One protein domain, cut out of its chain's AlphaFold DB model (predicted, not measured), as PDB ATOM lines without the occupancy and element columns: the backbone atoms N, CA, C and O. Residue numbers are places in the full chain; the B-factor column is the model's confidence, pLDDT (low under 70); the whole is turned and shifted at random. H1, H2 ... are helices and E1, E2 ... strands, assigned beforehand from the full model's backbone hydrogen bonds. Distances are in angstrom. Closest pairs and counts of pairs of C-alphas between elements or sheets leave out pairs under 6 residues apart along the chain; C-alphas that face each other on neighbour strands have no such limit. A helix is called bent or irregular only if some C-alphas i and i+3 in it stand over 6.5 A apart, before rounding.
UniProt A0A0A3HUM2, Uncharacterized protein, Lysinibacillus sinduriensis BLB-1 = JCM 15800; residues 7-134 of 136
ATOM      1  N   TYR A   7     -15.014  29.558  21.508       85.25
ATOM      2  CA  TYR A   7     -14.785  30.981  21.752       85.25
ATOM      3  C   TYR A   7     -14.016  31.164  23.057       85.25
ATOM      4  O   TYR A   7     -14.345  30.521  24.058       85.25
ATOM      5  N   SER A   8     -13.043  32.066  23.058       87.81
ATOM      6  CA  SER A   8     -12.291  32.484  24.240       87.81
ATOM      7  C   SER A   8     -12.338  34.006  24.405       87.81
ATOM      8  O   SER A   8     -12.628  34.752  23.466       87.81
ATOM      9  N   PHE A   9     -12.113  34.463  25.638       90.50
ATOM     10  CA  PHE A   9     -12.131  35.877  26.002       90.50
ATOM     11  C   PHE A   9     -10.862  36.208  26.776       90.50
ATOM     12  O   PHE A   9     -10.704  35.778  27.920       90.50
ATOM     13  N   SER A  10      -9.967  36.971  26.158       89.25
ATOM     14  CA  SER A  10      -8.680  37.335  26.754       89.25
ATOM     15  C   SER A  10      -8.739  38.767  27.251       89.25
ATOM     16  O   SER A  10      -8.980  39.688  26.473       89.25
ATOM     17  N   ARG A  11      -8.567  38.966  28.559       90.44
ATOM     18  CA  ARG A  11      -8.619  40.299  29.163       90.44
ATOM     19  C   ARG A  11      -7.357  41.087  28.816       90.44
ATOM     20  O   ARG A  11      -6.260  40.608  29.073       90.44
ATOM     21  N   LEU A  12      -7.537  42.302  28.305       89.06
ATOM     22  CA  LEU A  12      -6.455  43.262  28.069       89.06
ATOM     23  C   LEU A  12      -6.356  44.294  29.197       89.06
ATOM     24  O   LEU A  12      -5.261  44.629  29.628       89.06
ATOM     25  N   ILE A  13      -7.500  44.780  29.694       88.31
ATOM     26  CA  ILE A  13      -7.562  45.793  30.758       88.31
ATOM     27  C   ILE A  13      -8.550  45.354  31.839       88.31
ATOM     28  O   ILE A  13      -9.653  44.894  31.533       88.31
ATOM     29  N   ALA A  14      -8.161  45.538  33.104       88.00
ATOM     30  CA  ALA A  14      -9.040  45.467  34.268       88.00
ATOM     31  C   ALA A  14      -8.859  46.717  35.136       88.00
ATOM     32  O   ALA A  14      -7.825  46.903  35.768       88.00
ATOM     33  N   HIS A  15      -9.896  47.540  35.192       89.31
ATOM     34  CA  HIS A  15     -10.013  48.711  36.048       89.31
ATOM     35  C   HIS A  15     -11.376  48.683  36.760       89.31
ATOM     36  O   HIS A  15     -12.300  47.983  36.338       89.31
ATOM     37  N   SER A  16     -11.523  49.439  37.851       87.19
ATOM     38  CA  SER A  16     -12.765  49.479  38.641       87.19
ATOM     39  C   SER A  16     -13.980  49.868  37.792       87.19
ATOM     40  O   SER A  16     -15.036  49.244  37.888       87.19
ATOM     41  N   GLU A  17     -13.797  50.841  36.901       91.00
ATOM     42  CA  GLU A  17     -14.846  51.362  36.023       91.00
ATOM     43  C   GLU A  17     -14.880  50.690  34.648       91.00
ATOM     44  O   GLU A  17     -15.846  50.874  33.913       91.00
ATOM     45  N   MET A  18     -13.862  49.910  34.271       91.19
ATOM     46  CA  MET A  18     -13.772  49.378  32.914       91.19
ATOM     47  C   MET A  18     -13.026  48.051  32.821       91.19
ATOM     48  O   MET A  18     -11.923  47.903  33.334       91.19
ATOM     49  N   GLU A  19     -13.582  47.111  32.064       93.00
ATOM     50  CA  GLU A  19     -12.865  45.921  31.611       93.00
ATOM     51  C   GLU A  19     -12.906  45.824  30.085       93.00
ATOM     52  O   GLU A  19     -13.940  46.091  29.468       93.00
ATOM     53  N   PHE A  20     -11.784  45.430  29.481       93.25
ATOM     54  CA  PHE A  20     -11.659  45.243  28.037       93.25
ATOM     55  C   PHE A  20     -11.123  43.853  27.719       93.25
ATOM     56  O   PHE A  20     -10.144  43.408  28.327       93.25
ATOM     57  N   PHE A  21     -11.734  43.185  26.744       93.25
ATOM     58  CA  PHE A  21     -11.368  41.836  26.330       93.25
ATOM     59  C   PHE A  21     -11.293  41.717  24.814       93.25
ATOM     60  O   PHE A  21     -12.134  42.264  24.100       93.25
ATOM     61  N   PHE A  22     -10.362  40.899  24.337       91.31
ATOM     62  CA  PHE A  22     -10.443  40.303  23.012       91.31
ATOM     63  C   PHE A  22     -11.510  39.212  23.003       91.31
ATOM     64  O   PHE A  22     -11.598  38.408  23.933       91.31
ATOM     65  N   ILE A  23     -12.299  39.169  21.936       90.56
ATOM     66  CA  ILE A  23     -13.175  38.051  21.600       90.56
ATOM     67  C   ILE A  23     -12.426  37.226  20.564       90.56
ATOM     68  O   ILE A  23     -12.187  37.703  19.456       90.56
ATOM     69  N   GLN A  24     -12.057  36.000  20.914       87.81
ATOM     70  CA  GLN A  24     -11.253  35.131  20.062       87.81
ATOM     71  C   GLN A  24     -12.055  33.892  19.655       87.81
ATOM     72  O   GLN A  24     -12.794  33.313  20.454       87.81
ATOM     73  N   GLY A  25     -11.925  33.505  18.391       85.69
ATOM     74  CA  GLY A  25     -12.416  32.248  17.848       85.69
ATOM     75  C   GLY A  25     -11.276  31.252  17.748       85.69
ATOM     76  O   GLY A  25     -10.212  31.590  17.237       85.69
ATOM     77  N   LEU A  26     -11.507  30.031  18.222       81.44
ATOM     78  CA  LEU A  26     -10.608  28.901  18.019       81.44
ATOM     79  C   LEU A  26     -10.895  28.268  16.657       81.44
ATOM     80  O   LEU A  26     -12.013  27.808  16.399       81.44
ATOM     81  N   VAL A  27      -9.880  28.250  15.810       76.38
ATOM     82  CA  VAL A  27      -9.930  27.865  14.396       76.38
ATOM     83  C   VAL A  27      -8.940  26.727  14.135       76.38
ATOM     84  O   VAL A  27      -7.987  26.535  14.891       76.38
ATOM     85  N   ASN A  28      -9.203  25.907  13.116       68.62
ATOM     86  CA  ASN A  28      -8.341  24.768  12.800       68.62
ATOM     87  C   ASN A  28      -7.010  25.258  12.189       68.62
ATOM     88  O   ASN A  28      -7.088  26.004  11.219       68.62
ATOM     89  N   PRO A  29      -5.828  24.828  12.682       64.38
ATOM     90  CA  PRO A  29      -4.496  25.161  12.135       64.38
ATOM     91  C   PRO A  29      -4.347  25.106  10.622       64.38
ATOM     92  O   PRO A  29      -3.569  25.871  10.059       64.38
ATOM     93  N   ASP A  30      -5.100  24.224   9.973       62.97
ATOM     94  CA  ASP A  30      -5.025  24.014   8.531       62.97
ATOM     95  C   ASP A  30      -5.796  25.072   7.708       62.97
ATOM     96  O   ASP A  30      -5.611  25.146   6.494       62.97
ATOM     97  N   ASP A  31      -6.633  25.901   8.346       61.53
ATOM     98  CA  ASP A  31      -7.421  26.970   7.716       61.53
ATOM     99  C   ASP A  31      -6.733  28.334   7.941       61.53
ATOM    100  O   ASP A  31      -7.115  29.120   8.811       61.53
ATOM    101  N   PHE A  32      -5.670  28.588   7.171       57.09
ATOM    102  CA  PHE A  32      -4.819  29.784   7.270       57.09
ATOM    103  C   PHE A  32      -5.455  31.029   6.608       57.09
ATOM    104  O   PHE A  32      -5.826  30.989   5.434       57.09
ATOM    105  N   ASP A  33      -5.525  32.146   7.343       59.53
ATOM    106  CA  ASP A  33      -6.066  33.460   6.933       59.53
ATOM    107  C   ASP A  33      -5.190  34.606   7.517       59.53
ATOM    108  O   ASP A  33      -4.419  34.387   8.451       59.53
ATOM    109  N   GLU A  34      -5.261  35.821   6.956       51.50
ATOM    110  CA  GLU A  34      -4.401  36.982   7.295       51.50
ATOM    111  C   GLU A  34      -4.530  37.527   8.738       51.50
ATOM    112  O   GLU A  34      -3.716  38.345   9.172       51.50
ATOM    113  N   TYR A  35      -5.528  37.089   9.498       56.06
ATOM    114  CA  TYR A  35      -5.834  37.529  10.864       56.06
ATOM    115  C   TYR A  35      -5.642  36.422  11.906       56.06
ATOM    116  O   TYR A  35      -6.064  36.545  13.062       56.06
ATOM    117  N   TRP A  36      -4.989  35.340  11.495       62.53
ATOM    118  CA  TRP A  36      -4.418  34.357  12.394       62.53
ATOM    119  C   TRP A  36      -3.190  34.906  13.111       62.53
ATOM    120  O   TRP A  36      -2.255  35.403  12.488       62.53
ATOM    121  N   ASP A  37      -3.126  34.694  14.423       60.62
ATOM    122  CA  ASP A  37      -1.912  34.947  15.210       60.62
ATOM    123  C   ASP A  37      -0.901  33.779  15.156       60.62
ATOM    124  O   ASP A  37       0.116  33.785  15.849       60.62
ATOM    125  N   GLY A  38      -1.180  32.758  14.335       62.22
ATOM    126  CA  GLY A  38      -0.373  31.543  14.212       62.22
ATOM    127  C   GLY A  38      -0.580  30.524  15.340       62.22
ATOM    128  O   GLY A  38       0.057  29.474  15.319       62.22
ATOM    129  N   THR A  39      -1.467  30.789  16.308       64.19
ATOM    130  CA  THR A  39      -1.661  29.946  17.504       64.19
ATOM    131  C   THR A  39      -2.966  29.144  17.522       64.19
ATOM    132  O   THR A  39      -3.273  28.499  18.525       64.19
ATOM    133  N   GLY A  40      -3.751  29.157  16.439       72.19
ATOM    134  CA  GLY A  40      -5.098  28.570  16.447       72.19
ATOM    135  C   GLY A  40      -6.198  29.539  16.868       72.19
ATOM    136  O   GLY A  40      -7.344  29.115  17.029       72.19
ATOM    137  N   HIS A  41      -5.869  30.819  17.056       77.81
ATOM    138  CA  HIS A  41      -6.808  31.853  17.461       77.81
ATOM    139  C   HIS A  41      -6.943  32.925  16.383       77.81
ATOM    140  O   HIS A  41      -5.977  33.355  15.758       77.81
ATOM    141  N   MET A  42      -8.175  33.387  16.218       81.00
ATOM    142  CA  MET A  42      -8.532  34.506  15.358       81.00
ATOM    143  C   MET A  42      -9.273  35.541  16.197       81.00
ATOM    144  O   MET A  42     -10.224  35.202  16.911       81.00
ATOM    145  N   VAL A  43      -8.853  36.805  16.135       84.94
ATOM    146  CA  VAL A  43      -9.578  37.894  16.801       84.94
ATOM    147  C   VAL A  43     -10.857  38.165  16.015       84.94
ATOM    148  O   VAL A  43     -10.825  38.448  14.827       84.94
ATOM    149  N   LEU A  44     -12.001  38.068  16.687       86.50
ATOM    150  CA  LEU A  44     -13.334  38.286  16.108       86.50
ATOM    151  C   LEU A  44     -13.881  39.681  16.423       86.50
ATOM    152  O   LEU A  44     -14.885  40.123  15.861       86.50
ATOM    153  N   GLY A  45     -13.263  40.347  17.395       90.38
ATOM    154  CA  GLY A  45     -13.694  41.626  17.920       90.38
ATOM    155  C   GLY A  45     -13.321  41.796  19.384       90.38
ATOM    156  O   GLY A  45     -12.439  41.118  19.913       90.38
ATOM    157  N   TYR A  46     -14.040  42.691  20.048       92.69
ATOM    158  CA  TYR A  46     -13.725  43.163  21.387       92.69
ATOM    159  C   TYR A  46     -14.974  43.287  22.247       92.69
ATOM    160  O   TYR A  46     -16.081  43.517  21.756       92.69
ATOM    161  N   LEU A  47     -14.790  43.164  23.553       94.88
ATOM    162  CA  LEU A  47     -15.822  43.384  24.553       94.88
ATOM    163  C   LEU A  47     -15.341  44.456  25.525       94.88
ATOM    164  O   LEU A  47     -14.335  44.257  26.201       94.88
ATOM    165  N   ALA A  48     -16.093  45.547  25.632       95.00
ATOM    166  CA  ALA A  48     -15.919  46.535  26.687       95.00
ATOM    167  C   ALA A  48     -17.072  46.432  27.691       95.00
ATOM    168  O   ALA A  48     -18.243  46.411  27.304       95.00
ATOM    169  N   ILE A  49     -16.736  46.381  28.977       94.00
ATOM    170  CA  ILE A  49     -17.681  46.476  30.090       94.00
ATOM    171  C   ILE A  49     -17.359  47.765  30.833       94.00
ATOM    172  O   ILE A  49     -16.346  47.841  31.520       94.00
ATOM    173  N   TYR A  50     -18.225  48.764  30.703       94.12
ATOM    174  CA  TYR A  50     -18.118  50.042  31.395       94.12
ATOM    175  C   TYR A  50     -19.092  50.093  32.570       94.12
ATOM    176  O   TYR A  50     -20.292  49.877  32.401       94.12
ATOM    177  N   LYS A  51     -18.585  50.389  33.765       92.56
ATOM    178  CA  LYS A  51     -19.339  50.466  35.019       92.56
ATOM    179  C   LYS A  51     -19.382  51.920  35.480       92.56
ATOM    180  O   LYS A  51     -18.406  52.455  35.991       92.56
ATOM    181  N   ASN A  52     -20.545  52.552  35.354       91.50
ATOM    182  CA  ASN A  52     -20.784  53.880  35.901       91.50
ATOM    183  C   ASN A  52     -21.447  53.757  37.277       91.50
ATOM    184  O   ASN A  52     -22.675  53.701  37.396       91.50
ATOM    185  N   HIS A  53     -20.622  53.728  38.322       90.19
ATOM    186  CA  HIS A  53     -21.080  53.592  39.706       90.19
ATOM    187  C   HIS A  53     -21.963  54.757  40.171       90.19
ATOM    188  O   HIS A  53     -22.910  54.543  40.926       90.19
ATOM    189  N   LYS A  54     -21.717  55.978  39.671       90.50
ATOM    190  CA  LYS A  54     -22.512  57.170  40.019       90.50
ATOM    191  C   LYS A  54     -23.955  57.050  39.537       90.50
ATOM    192  O   LYS A  54     -24.877  57.411  40.259       90.50
ATOM    193  N   LEU A  55     -24.147  56.537  38.323       92.25
ATOM    194  CA  LEU A  55     -25.469  56.360  37.719       92.25
ATOM    195  C   LEU A  55     -26.066  54.970  37.962       92.25
ATOM    196  O   LEU A  55     -27.189  54.732  37.527       92.25
ATOM    197  N   LYS A  56     -25.325  54.066  38.618       92.12
ATOM    198  CA  LYS A  56     -25.653  52.639  38.747       92.12
ATOM    199  C   LYS A  56     -26.006  52.005  37.396       92.12
ATOM    200  O   LYS A  56     -27.051  51.380  37.237       92.12
ATOM    201  N   LYS A  57     -25.141  52.209  36.400       93.50
ATOM    202  CA  LYS A  57     -25.313  51.684  35.036       93.50
ATOM    203  C   LYS A  57     -24.120  50.844  34.623       93.50
ATOM    204  O   LYS A  57     -22.986  51.191  34.950       93.50
ATOM    205  N   ILE A  58     -24.382  49.779  33.875       92.75
ATOM    206  CA  ILE A  58     -23.353  48.997  33.194       92.75
ATOM    207  C   ILE A  58     -23.656  49.011  31.705       92.75
ATOM    208  O   ILE A  58     -24.737  48.610  31.278       92.75
ATOM    209  N   GLU A  59     -22.691  49.452  30.909       94.25
ATOM    210  CA  GLU A  59     -22.758  49.359  29.457       94.25
ATOM    211  C   GLU A  59     -21.801  48.272  28.976       94.25
ATOM    212  O   GLU A  59     -20.603  48.308  29.243       94.25
ATOM    213  N   ILE A  60     -22.352  47.280  28.286       93.56
ATOM    214  CA  ILE A  60     -21.620  46.147  27.736       93.56
ATOM    215  C   ILE A  60     -21.678  46.267  26.219       93.56
ATOM    216  O   ILE A  60     -22.715  45.994  25.606       93.56
ATOM    217  N   THR A  61     -20.563  46.653  25.609       94.25
ATOM    218  CA  THR A  61     -20.479  46.885  24.165       94.25
ATOM    219  C   THR A  61     -19.578  45.847  23.515       94.25
ATOM    220  O   THR A  61     -18.436  45.645  23.925       94.25
ATOM    221  N   LYS A  62     -20.109  45.177  22.491       92.12
ATOM    222  CA  LYS A  62     -19.369  44.248  21.631       92.12
ATOM    223  C   LYS A  62     -18.979  44.985  20.355       92.12
ATOM    224  O   LYS A  62     -19.878  45.448  19.659       92.12
ATOM    225  N   TYR A  63     -17.694  45.058  20.043       91.31
ATOM    226  CA  TYR A  63     -17.169  45.653  18.814       91.31
ATOM    227  C   TYR A  63     -16.692  44.523  17.906       91.31
ATOM    228  O   TYR A  63     -15.647  43.937  18.162       91.31
ATOM    229  N   LEU A  64     -17.481  44.150  16.904       89.12
ATOM    230  CA  LEU A  64     -17.198  43.015  16.023       89.12
ATOM    231  C   LEU A  64     -16.458  43.480  14.771       89.12
ATOM    232  O   LEU A  64     -16.795  44.526  14.222       89.12
ATOM    233  N   LEU A  65     -15.473  42.711  14.312       86.19
ATOM    234  CA  LEU A  65     -14.745  43.044  13.088       86.19
ATOM    235  C   LEU A  65     -15.656  42.900  11.860       86.19
ATOM    236  O   LEU A  65     -16.319  41.876  11.694       86.19
ATOM    237  N   SER A  66     -15.699  43.934  11.014       73.38
ATOM    238  CA  SER A  66     -16.625  44.027   9.870       73.38
ATOM    239  C   SER A  66     -16.350  43.035   8.743       73.38
ATOM    240  O   SER A  66     -17.232  42.763   7.931       73.38
ATOM    241  N   ASP A  67     -15.136  42.498   8.678       66.56
ATOM    242  CA  ASP A  67     -14.646  41.814   7.476       66.56
ATOM    243  C   ASP A  67     -15.085  40.344   7.411       66.56
ATOM    244  O   ASP A  67     -14.889  39.648   6.414       66.56
ATOM    245  N   TYR A  68     -15.784  39.881   8.446       62.03
ATOM    246  CA  TYR A  68     -16.137  38.489   8.609       62.03
ATOM    247  C   TYR A  68     -17.602  38.183   8.307       62.03
ATOM    248  O   TYR A  68     -18.522  38.622   8.997       62.03
ATOM    249  N   LYS A  69     -17.820  37.256   7.364       58.66
ATOM    250  CA  LYS A  69     -19.080  36.501   7.211       58.66
ATOM    251  C   LYS A  69     -19.219  35.418   8.296       58.66
ATOM    252  O   LYS A  69     -19.605  34.287   8.005       58.66
ATOM    253  N   ILE A  70     -18.839  35.732   9.531       62.91
ATOM    254  CA  ILE A  70     -18.909  34.796  10.651       62.91
ATOM    255  C   ILE A  70     -20.335  34.771  11.203       62.91
ATOM    256  O   ILE A  70     -21.082  35.745  11.123       62.91
ATOM    257  N   ASP A  71     -20.723  33.623  11.754       64.12
ATOM    258  CA  ASP A  71     -22.011  33.376  12.395       64.12
ATOM    259  C   ASP A  71     -22.201  34.257  13.648       64.12
ATOM    260  O   ASP A  71     -22.008  33.844  14.798       64.12
ATOM    261  N   PHE A  72     -22.589  35.513  13.408       70.62
ATOM    262  CA  PHE A  72     -22.923  36.515  14.415       70.62
ATOM    263  C   PHE A  72     -23.807  35.978  15.558       70.62
ATOM    264  O   PHE A  72     -23.536  36.334  16.708       70.62
ATOM    265  N   PRO A  73     -24.839  35.138  15.320       78.56
ATOM    266  CA  PRO A  73     -25.616  34.497  16.380       78.56
ATOM    267  C   PRO A  73     -24.792  33.836  17.492       78.56
ATOM    268  O   PRO A  73     -25.065  34.067  18.675       78.56
ATOM    269  N   ASN A  74     -23.771  33.050  17.143       80.69
ATOM    270  CA  ASN A  74     -22.987  32.310  18.127       80.69
ATOM    271  C   ASN A  74     -22.077  33.234  18.939       80.69
ATOM    272  O   ASN A  74     -22.141  33.197  20.171       80.69
ATOM    273  N   ILE A  75     -21.332  34.129  18.282       81.94
ATOM    274  CA  ILE A  75     -20.538  35.159  18.974       81.94
ATOM    275  C   ILE A  75     -21.439  35.945  19.928       81.94
ATOM    276  O   ILE A  75     -21.158  36.061  21.119       81.94
ATOM    277  N   ARG A  76     -22.593  36.423  19.444       82.19
ATOM    278  CA  ARG A  76     -23.541  37.188  20.263       82.19
ATOM    279  C   ARG A  76     -23.949  36.422  21.514       82.19
ATOM    280  O   ARG A  76     -23.904  37.019  22.594       82.19
ATOM    281  N   ARG A  77     -24.315  35.144  21.376       85.94
ATOM    282  CA  ARG A  77     -24.738  34.267  22.475       85.94
ATOM    283  C   ARG A  77     -23.623  34.055  23.496       85.94
ATOM    284  O   ARG A  77     -23.850  34.280  24.685       85.94
ATOM    285  N   TYR A  78     -22.431  33.661  23.054       86.75
ATOM    286  CA  TYR A  78     -21.323  33.355  23.962       86.75
ATOM    287  C   TYR A  78     -20.769  34.606  24.639       86.75
ATOM    288  O   TYR A  78     -20.608  34.597  25.857       86.75
ATOM    289  N   THR A  79     -20.599  35.714  23.914       86.19
ATOM    290  CA  THR A  79     -20.172  36.984  24.519       86.19
ATOM    291  C   THR A  79     -21.211  37.513  25.504       86.19
ATOM    292  O   THR A  79     -20.846  38.073  26.529       86.19
ATOM    293  N   HIS A  80     -22.513  37.336  25.237       87.81
ATOM    294  CA  HIS A  80     -23.551  37.731  26.197       87.81
ATOM    295  C   HIS A  80     -23.485  36.889  27.476       87.81
ATOM    296  O   HIS A  80     -23.513  37.440  28.573       87.81
ATOM    297  N   ARG A  81     -23.342  35.563  27.344       88.69
ATOM    298  CA  ARG A  81     -23.190  34.662  28.492       88.69
ATOM    299  C   ARG A  81     -21.949  35.004  29.316       88.69
ATOM    300  O   ARG A  81     -22.064  35.106  30.531       88.69
ATOM    301  N   PHE A  82     -20.809  35.208  28.658       90.75
ATOM    302  CA  PHE A  82     -19.567  35.613  29.309       90.75
ATOM    303  C   PHE A  82     -19.746  36.938  30.057       90.75
ATOM    304  O   PHE A  82     -19.496  37.010  31.254       90.75
ATOM    305  N   ALA A  83     -20.270  37.966  29.389       88.06
ATOM    306  CA  ALA A  83     -20.437  39.278  29.999       88.06
ATOM    307  C   ALA A  83     -21.396  39.256  31.203       88.06
ATOM    308  O   ALA A  83     -21.110  39.899  32.205       88.06
ATOM    309  N   ASN A  84     -22.477  38.467  31.159       85.31
ATOM    310  CA  ASN A  84     -23.358  38.270  32.317       85.31
ATOM    311  C   ASN A  84     -22.638  37.605  33.498       85.31
ATOM    312  O   ASN A  84     -22.893  37.965  34.640       85.31
ATOM    313  N   GLN A  85     -21.737  36.652  33.240       87.25
ATOM    314  CA  GLN A  85     -20.941  36.009  34.293       87.25
ATOM    315  C   GLN A  85     -19.900  36.954  34.906       87.25
ATOM    316  O   GLN A  85     -19.511  36.767  36.054       87.25
ATOM    317  N   MET A  86     -19.471  37.974  34.157       84.56
ATOM    318  CA  MET A  86     -18.543  38.998  34.637       84.56
ATOM    319  C   MET A  86     -19.207  40.053  35.534       84.56
ATOM    320  O   MET A  86     -18.514  40.769  36.259       84.56
ATOM    321  N   VAL A  87     -20.538  40.168  35.516       82.44
ATOM    322  CA  VAL A  87     -21.256  41.093  36.398       82.44
ATOM    323  C   VAL A  87     -21.377  40.470  37.791       82.44
ATOM    324  O   VAL A  87     -22.101  39.500  37.996       82.44
ATOM    325  N   SER A  88     -20.655  41.047  38.758       76.88
ATOM    326  CA  SER A  88     -20.716  40.661  40.177       76.88
ATOM    327  C   SER A  88     -22.138  40.765  40.742       76.88
ATOM    328  O   SER A  88     -22.904  41.654  40.366       76.88
ATOM    329  N   ALA A  89     -22.458  39.914  41.724       74.38
ATOM    330  CA  ALA A  89     -23.720  39.961  42.462       74.38
ATOM    331  C   ALA A  89     -23.986  41.333  43.116       74.38
ATOM    332  O   ALA A  89     -25.127  41.781  43.210       74.38
ATOM    333  N   GLU A  90     -22.931  42.050  43.506       73.50
ATOM    334  CA  GLU A  90     -23.023  43.398  44.083       73.50
ATOM    335  C   GLU A  90     -23.572  44.436  43.089       73.50
ATOM    336  O   GLU A  90     -24.103  45.479  43.477       73.50
ATOM    337  N   LEU A  91     -23.486  44.137  41.792       80.19
ATOM    338  CA  LEU A  91     -23.916  45.006  40.704       80.19
ATOM    339  C   LEU A  91     -25.289  44.620  40.134       80.19
ATOM    340  O   LEU A  91     -25.733  45.236  39.172       80.19
ATOM    341  N   ILE A  92     -26.005  43.663  40.742       75.94
ATOM    342  CA  ILE A  92     -27.344  43.220  40.296       75.94
ATOM    343  C   ILE A  92     -28.353  44.378  40.239       75.94
ATOM    344  O   ILE A  92     -29.278  44.355  39.432       75.94
ATOM    345  N   SER A  93     -28.180  45.403  41.080       84.69
ATOM    346  CA  SER A  93     -29.059  46.583  41.102       84.69
ATOM    347  C   SER A  93     -28.796  47.595  39.980       84.69
ATOM    348  O   SER A  93     -29.507  48.597  39.896       84.69
ATOM    349  N   TYR A  94     -27.767  47.383  39.155       89.50
ATOM    350  CA  TYR A  94     -27.402  48.310  38.091       89.50
ATOM    351  C   TYR A  94     -28.262  48.055  36.851       89.50
ATOM    352  O   TYR A  94     -28.598  46.918  36.530       89.50
ATOM    353  N   ASP A  95     -28.580  49.121  36.117       90.38
ATOM    354  CA  ASP A  95     -29.203  49.014  34.794       90.38
ATOM    355  C   ASP A  95     -28.151  48.542  33.777       90.38
ATOM    356  O   ASP A  95     -27.176  49.256  33.511       90.38
ATOM    357  N   ILE A  96     -28.320  47.326  33.246       89.81
ATOM    358  CA  ILE A  96     -27.374  46.686  32.323       89.81
ATOM    359  C   ILE A  96     -27.868  46.844  30.886       89.81
ATOM    360  O   ILE A  96     -28.927  46.339  30.512       89.81
ATOM    361  N   LYS A  97     -27.050  47.477  30.043       91.00
ATOM    362  CA  LYS A  97     -27.331  47.665  28.618       91.00
ATOM    363  C   LYS A  97     -26.338  46.911  27.756       91.00
ATOM    364  O   LYS A  97     -25.132  47.051  27.922       91.00
ATOM    365  N   PHE A  98     -26.859  46.175  26.781       89.06
ATOM    366  CA  PHE A  98     -26.055  45.495  25.773       89.06
ATOM    367  C   PHE A  98     -26.099  46.250  24.450       89.06
ATOM    368  O   PHE A  98     -27.176  46.567  23.947       89.06
ATOM    369  N   ARG A  99     -24.926  46.491  23.865       91.12
ATOM    370  CA  ARG A  99     -24.765  47.102  22.543       91.12
ATOM    371  C   ARG A  99     -23.867  46.236  21.669       91.12
ATOM    372  O   ARG A  99     -22.987  45.526  22.155       91.12
ATOM    373  N   ILE A 100     -24.115  46.288  20.368       89.31
ATOM    374  CA  ILE A 100     -23.276  45.659  19.352       89.31
ATOM    375  C   ILE A 100     -22.933  46.740  18.342       89.31
ATOM    376  O   ILE A 100     -23.824  47.453  17.882       89.31
ATOM    377  N   LYS A 101     -21.652  46.843  18.025       90.31
ATOM    378  CA  LYS A 101     -21.094  47.726  17.016       90.31
ATOM    379  C   LYS A 101     -20.148  46.943  16.127       90.31
ATOM    380  O   LYS A 101     -19.658  45.884  16.513       90.31
ATOM    381  N   GLU A 102     -19.905  47.486  14.950       87.94
ATOM    382  CA  GLU A 102     -18.859  47.016  14.055       87.94
ATOM    383  C   GLU A 102     -17.621  47.896  14.224       87.94
ATOM    384  O   GLU A 102     -17.729  49.077  14.558       87.94
ATOM    385  N   THR A 103     -16.448  47.317  14.010       87.06
ATOM    386  CA  THR A 103     -15.171  48.026  13.997       87.06
ATOM    387  C   THR A 103     -14.276  47.467  12.898       87.06
ATOM    388  O   THR A 103     -14.421  46.317  12.489       87.06
ATOM    389  N   LYS A 104     -13.356  48.301  12.417       86.31
ATOM    390  CA  LYS A 104     -12.294  47.928  11.471       86.31
ATOM    391  C   LYS A 104     -10.918  47.874  12.130       86.31
ATOM    392  O   LYS A 104      -9.930  47.577  11.471       86.31
ATOM    393  N   VAL A 105     -10.848  48.202  13.419       85.50
ATOM    394  CA  VAL A 105      -9.594  48.255  14.170       85.50
ATOM    395  C   VAL A 105      -9.134  46.825  14.425       85.50
ATOM    396  O   VAL A 105      -9.769  46.105  15.194       85.50
ATOM    397  N   SER A 106      -8.058  46.405  13.763       77.50
ATOM    398  CA  SER A 106      -7.503  45.051  13.876       77.50
ATOM    399  C   SER A 106      -6.514  44.940  15.037       77.50
ATOM    400  O   SER A 106      -5.686  45.822  15.254       77.50
ATOM    401  N   GLY A 107      -6.591  43.831  15.775       69.25
ATOM    402  CA  GLY A 107      -5.766  43.550  16.950       69.25
ATOM    403  C   GLY A 107      -4.463  42.808  16.642       69.25
ATOM    404  O   GLY A 107      -3.796  42.361  17.568       69.25
ATOM    405  N   ASN A 108      -4.091  42.641  15.370       62.38
ATOM    406  CA  ASN A 108      -2.965  41.774  14.987       62.38
ATOM    407  C   ASN A 108      -1.594  42.294  15.467       62.38
ATOM    408  O   ASN A 108      -0.635  41.531  15.534       62.38
ATOM    409  N   LEU A 109      -1.489  43.580  15.818       55.81
ATOM    410  CA  LEU A 109      -0.263  44.224  16.302       55.81
ATOM    411  C   LEU A 109      -0.582  45.188  17.453       55.81
ATOM    412  O   LEU A 109      -0.384  46.395  17.341       55.81
ATOM    413  N   VAL A 110      -1.096  44.673  18.574       65.06
ATOM    414  CA  VAL A 110      -1.266  45.506  19.774       65.06
ATOM    415  C   VAL A 110       0.045  45.563  20.562       65.06
ATOM    416  O   VAL A 110       0.363  44.668  21.345       65.06
ATOM    417  N   GLY A 111       0.817  46.630  20.346       63.12
ATOM    418  CA  GLY A 111       1.981  46.975  21.167       63.12
ATOM    419  C   GLY A 111       1.599  47.870  22.358       63.12
ATOM    420  O   GLY A 111       0.605  48.593  22.277       63.12
ATOM    421  N   PRO A 112       2.360  47.865  23.466       66.25
ATOM    422  CA  PRO A 112       2.202  48.865  24.518       66.25
ATOM    423  C   PRO A 112       2.442  50.292  23.976       66.25
ATOM    424  O   PRO A 112       3.347  50.465  23.154       66.25
ATOM    425  N   PRO A 113       1.719  51.321  24.463       71.75
ATOM    426  CA  PRO A 113       0.702  51.269  25.513       71.75
ATOM    427  C   PRO A 113      -0.676  50.832  24.989       71.75
ATOM    428  O   PRO A 113      -1.240  51.407  24.062       71.75
ATOM    429  N   TYR A 114      -1.274  49.846  25.659       82.44
ATOM    430  CA  TYR A 114      -2.549  49.241  25.254       82.44
ATOM    431  C   TYR A 114      -3.747  50.204  25.294       82.44
ATOM    432  O   TYR A 114      -4.784  49.921  24.696       82.44
ATOM    433  N   ILE A 115      -3.624  51.338  25.994       85.56
ATOM    434  CA  ILE A 115      -4.718  52.296  26.157       85.56
ATOM    435  C   ILE A 115      -5.077  53.010  24.853       85.56
ATOM    436  O   ILE A 115      -6.255  53.264  24.615       85.56
ATOM    437  N   ASP A 116      -4.096  53.283  23.991       87.06
ATOM    438  CA  ASP A 116      -4.333  53.979  22.723       87.06
ATOM    439  C   ASP A 116      -5.109  53.084  21.757       87.06
ATOM    440  O   ASP A 116      -6.095  53.517  21.165       87.06
ATOM    441  N   PHE A 117      -4.759  51.798  21.713       88.94
ATOM    442  CA  PHE A 117      -5.531  50.789  20.992       88.94
ATOM    443  C   PHE A 117      -6.972  50.686  21.512       88.94
ATOM    444  O   PHE A 117      -7.929  50.658  20.741       88.94
ATOM    445  N   VAL A 118      -7.157  50.661  22.836       90.06
ATOM    446  CA  VAL A 118      -8.498  50.590  23.434       90.06
ATOM    447  C   VAL A 118      -9.322  51.837  23.114       90.06
ATOM    448  O   VAL A 118     -10.506  51.714  22.793       90.06
ATOM    449  N   LYS A 119      -8.708  53.025  23.142       90.38
ATOM    450  CA  LYS A 119      -9.338  54.278  22.703       90.38
ATOM    451  C   LYS A 119      -9.742  54.216  21.235       90.38
ATOM    452  O   LYS A 119     -10.848  54.629  20.907       90.38
ATOM    453  N   GLU A 120      -8.894  53.664  20.372       90.38
ATOM    454  CA  GLU A 120      -9.193  53.508  18.947       90.38
ATOM    455  C   GLU A 120     -10.401  52.590  18.707       90.38
ATOM    456  O   GLU A 120     -11.284  52.918  17.916       90.38
ATOM    457  N   VAL A 121     -10.493  51.468  19.432       90.50
ATOM    458  CA  VAL A 121     -11.626  50.534  19.318       90.50
ATOM    459  C   VAL A 121     -12.936  51.147  19.822       90.50
ATOM    460  O   VAL A 121     -13.986  50.939  19.216       90.50
ATOM    461  N   ILE A 122     -12.892  51.844  20.959       90.88
ATOM    462  CA  ILE A 122     -14.087  52.316  21.677       90.88
ATOM    463  C   ILE A 122     -14.576  53.669  21.159       90.88
ATOM    464  O   ILE A 122     -15.776  53.950  21.210       90.88
ATOM    465  N   GLY A 123     -13.668  54.509  20.666       87.44
ATOM    466  CA  GLY A 123     -13.961  55.895  20.325       87.44
ATOM    467  C   GLY A 123     -14.603  56.633  21.503       87.44
ATOM    468  O   GLY A 123     -14.143  56.537  22.639       87.44
ATOM    469  N   ASP A 124     -15.714  57.319  21.234       87.62
ATOM    470  CA  ASP A 124     -16.424  58.154  22.213       87.62
ATOM    471  C   ASP A 124     -17.495  57.402  23.031       87.62
ATOM    472  O   ASP A 124     -18.292  58.019  23.741       87.62
ATOM    473  N   ASP A 125     -17.561  56.069  22.939       88.69
ATOM    474  CA  ASP A 125     -18.571  55.283  23.664       88.69
ATOM    475  C   ASP A 125     -18.370  55.272  25.181       88.69
ATOM    476  O   ASP A 125     -19.326  55.070  25.936       88.69
ATOM    477  N   ILE A 126     -17.135  55.484  25.629       88.44
ATOM    478  CA  ILE A 126     -16.769  55.620  27.036       88.44
ATOM    479  C   ILE A 126     -16.069  56.971  27.194       88.44
ATOM    480  O   ILE A 126     -15.218  57.302  26.371       88.44
ATOM    481  N   PRO A 127     -16.377  57.755  28.245       88.12
ATOM    482  CA  PRO A 127     -15.695  59.022  28.479       88.12
ATOM    483  C   PRO A 127     -14.174  58.842  28.534       88.12
ATOM    484  O   PRO A 127     -13.679  58.004  29.289       88.12
ATOM    485  N   SER A 128     -13.437  59.671  27.792       83.94
ATOM    486  CA  SER A 128     -11.969  59.626  27.751       83.94
ATOM    487  C   SER A 128     -11.336  59.737  29.136       83.94
ATOM    488  O   SER A 128     -10.361  59.052  29.409       83.94
ATOM    489  N   THR A 129     -11.954  60.489  30.049       85.31
ATOM    490  CA  THR A 129     -11.509  60.616  31.444       85.31
ATOM    491  C   THR A 129     -11.444  59.283  32.186       85.31
ATOM    492  O   THR A 129     -10.607  59.125  33.068       85.31
ATOM    493  N   VAL A 130     -12.302  58.316  31.846       85.56
ATOM    494  CA  VAL A 130     -12.246  56.963  32.419       85.56
ATOM    495  C   VAL A 130     -11.031  56.225  31.872       85.56
ATOM    496  O   VAL A 130     -10.327  55.584  32.643       85.56
ATOM    497  N   LEU A 131     -10.768  56.349  30.568       84.00
ATOM    498  CA  LEU A 131      -9.651  55.703  29.877       84.00
ATOM    499  C   LEU A 131      -8.297  56.288  30.302       84.00
ATOM    500  O   LEU A 131      -7.351  55.543  30.525       84.00
ATOM    501  N   ASP A 132      -8.213  57.605  30.478       83.38
ATOM    502  CA  ASP A 132      -6.993  58.312  30.886       83.38
ATOM    503  C   ASP A 132      -6.557  57.965  32.319       83.38
ATOM    504  O   ASP A 132      -5.374  58.041  32.646       83.38
ATOM    505  N   ASN A 133      -7.500  57.548  33.168       80.81
ATOM    506  CA  ASN A 133      -7.221  57.114  34.538       80.81
ATOM    507  C   ASN A 133      -6.721  55.662  34.623       80.81
ATOM    508  O   ASN A 133      -6.310  55.218  35.698       80.81
ATOM    509  N   ILE A 134      -6.747  54.907  33.521       78.19
ATOM    510  CA  ILE A 134      -6.268  53.525  33.492       78.19
ATOM    511  C   ILE A 134      -4.744  53.552  33.369       78.19
ATOM    512  O   ILE A 134      -4.189  53.746  32.290       78.19
TER     513      ILE A 134
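AT A GLANCE: This is residues 7 to 134 of the 136 residues of an uncharacterized protein of Lysinibacillus sinduriensis BLB-1 = JCM 15800 (UniProt A0A0A3HUM2). A twisted sheet of five strands curls round one long helix, H1, while a shorter helix, H2, crosses its opposite face and small H3 packs on residues 115 to 119 of H2. The long stretch of residues 27 to 40, with no named element, lies at one end of the longest axis and the turn between E3 and E4 at the other. The 128 printed residues hold five named strands and three named helices, in the order E1 E2 E3 E4 H1 E5 H2 H3; the class is mixed, helices and strands. The sheet is mixed, in the order E1, E2, E3, E4, E5. The whole is compact, with a radius of gyration of the C-alphas of 14.8 A, yet elongated, spanning 48 by 30 by 20 A.

HOW THE PARTS SIT: E1, residues 7 to 14, E2, residues 18 to 26, E3, residues 41 to 52, and E4, residues 57 to 65, form a meander, each strand the antiparallel neighbour of the one before. Successive strands make hairpins; N 10 and O 22 are 3.1 A apart, N 21 and O 47 2.9 A, and N 48 and O 61 2.9 A, within hydrogen-bond range. E3 bends by 59 degrees at residue 44. H1, residues 72 to 86, is on the sheet, which curls round it; the closest C-alphas of E4 and H1, Ile 60 and Ala 83, are 7.3 A apart. E5, residues 95 to 103, is parallel to E4, with N 60 and O 97 2.8 A apart; E4, H1 and E5 form a strand-helix-strand unit, two parallel neighbour strands with a helix between, its crossover right-handed. H2, residues 114 to 125, is on the opposite face from H1, giving three layers, helices on both faces of a sheet. Its height over the sheet is 9.3 A, and on the local plane it runs across the strands, at 70 degrees to E4. H2 is irregular: C-alphas 121 and 124 are 9.5 A apart. H3, residues 128 to 132, touches H2, the closest C-alphas being those of Ile 115 and Leu 131, 7.1 A apart, and only grazes the sheet with residues 130 to 131. In H1 and H3 every O i to N i+4 pair is within hydrogen-bond range; in H2, 6 of 8 are.

IN THESE COORDINATES: E1 begins with C-alpha 7 at (-14.785, 30.981, 21.752) and is 20.0 A long. E2 is 25.5 A, E3 31.9 A, E4 25.8 A and E5 25.1 A. H1, 20.8 A, begins with C-alpha 72 at (-22.923, 36.515, 14.415). H2 is 17.2 A long, and H3 ends with C-alpha 132 at (-6.993, 58.312, 30.886).

THE WHOLE: The two C-alphas farthest apart, those of Asp 30 and Lys 54, are 49.0 A apart. The printed part has no cut, and the link from E2 to E3 is long. Mean pLDDT of the printed part is 82.4; residues 28 to 39, 67 to 71 and 107 to 112 are under 70.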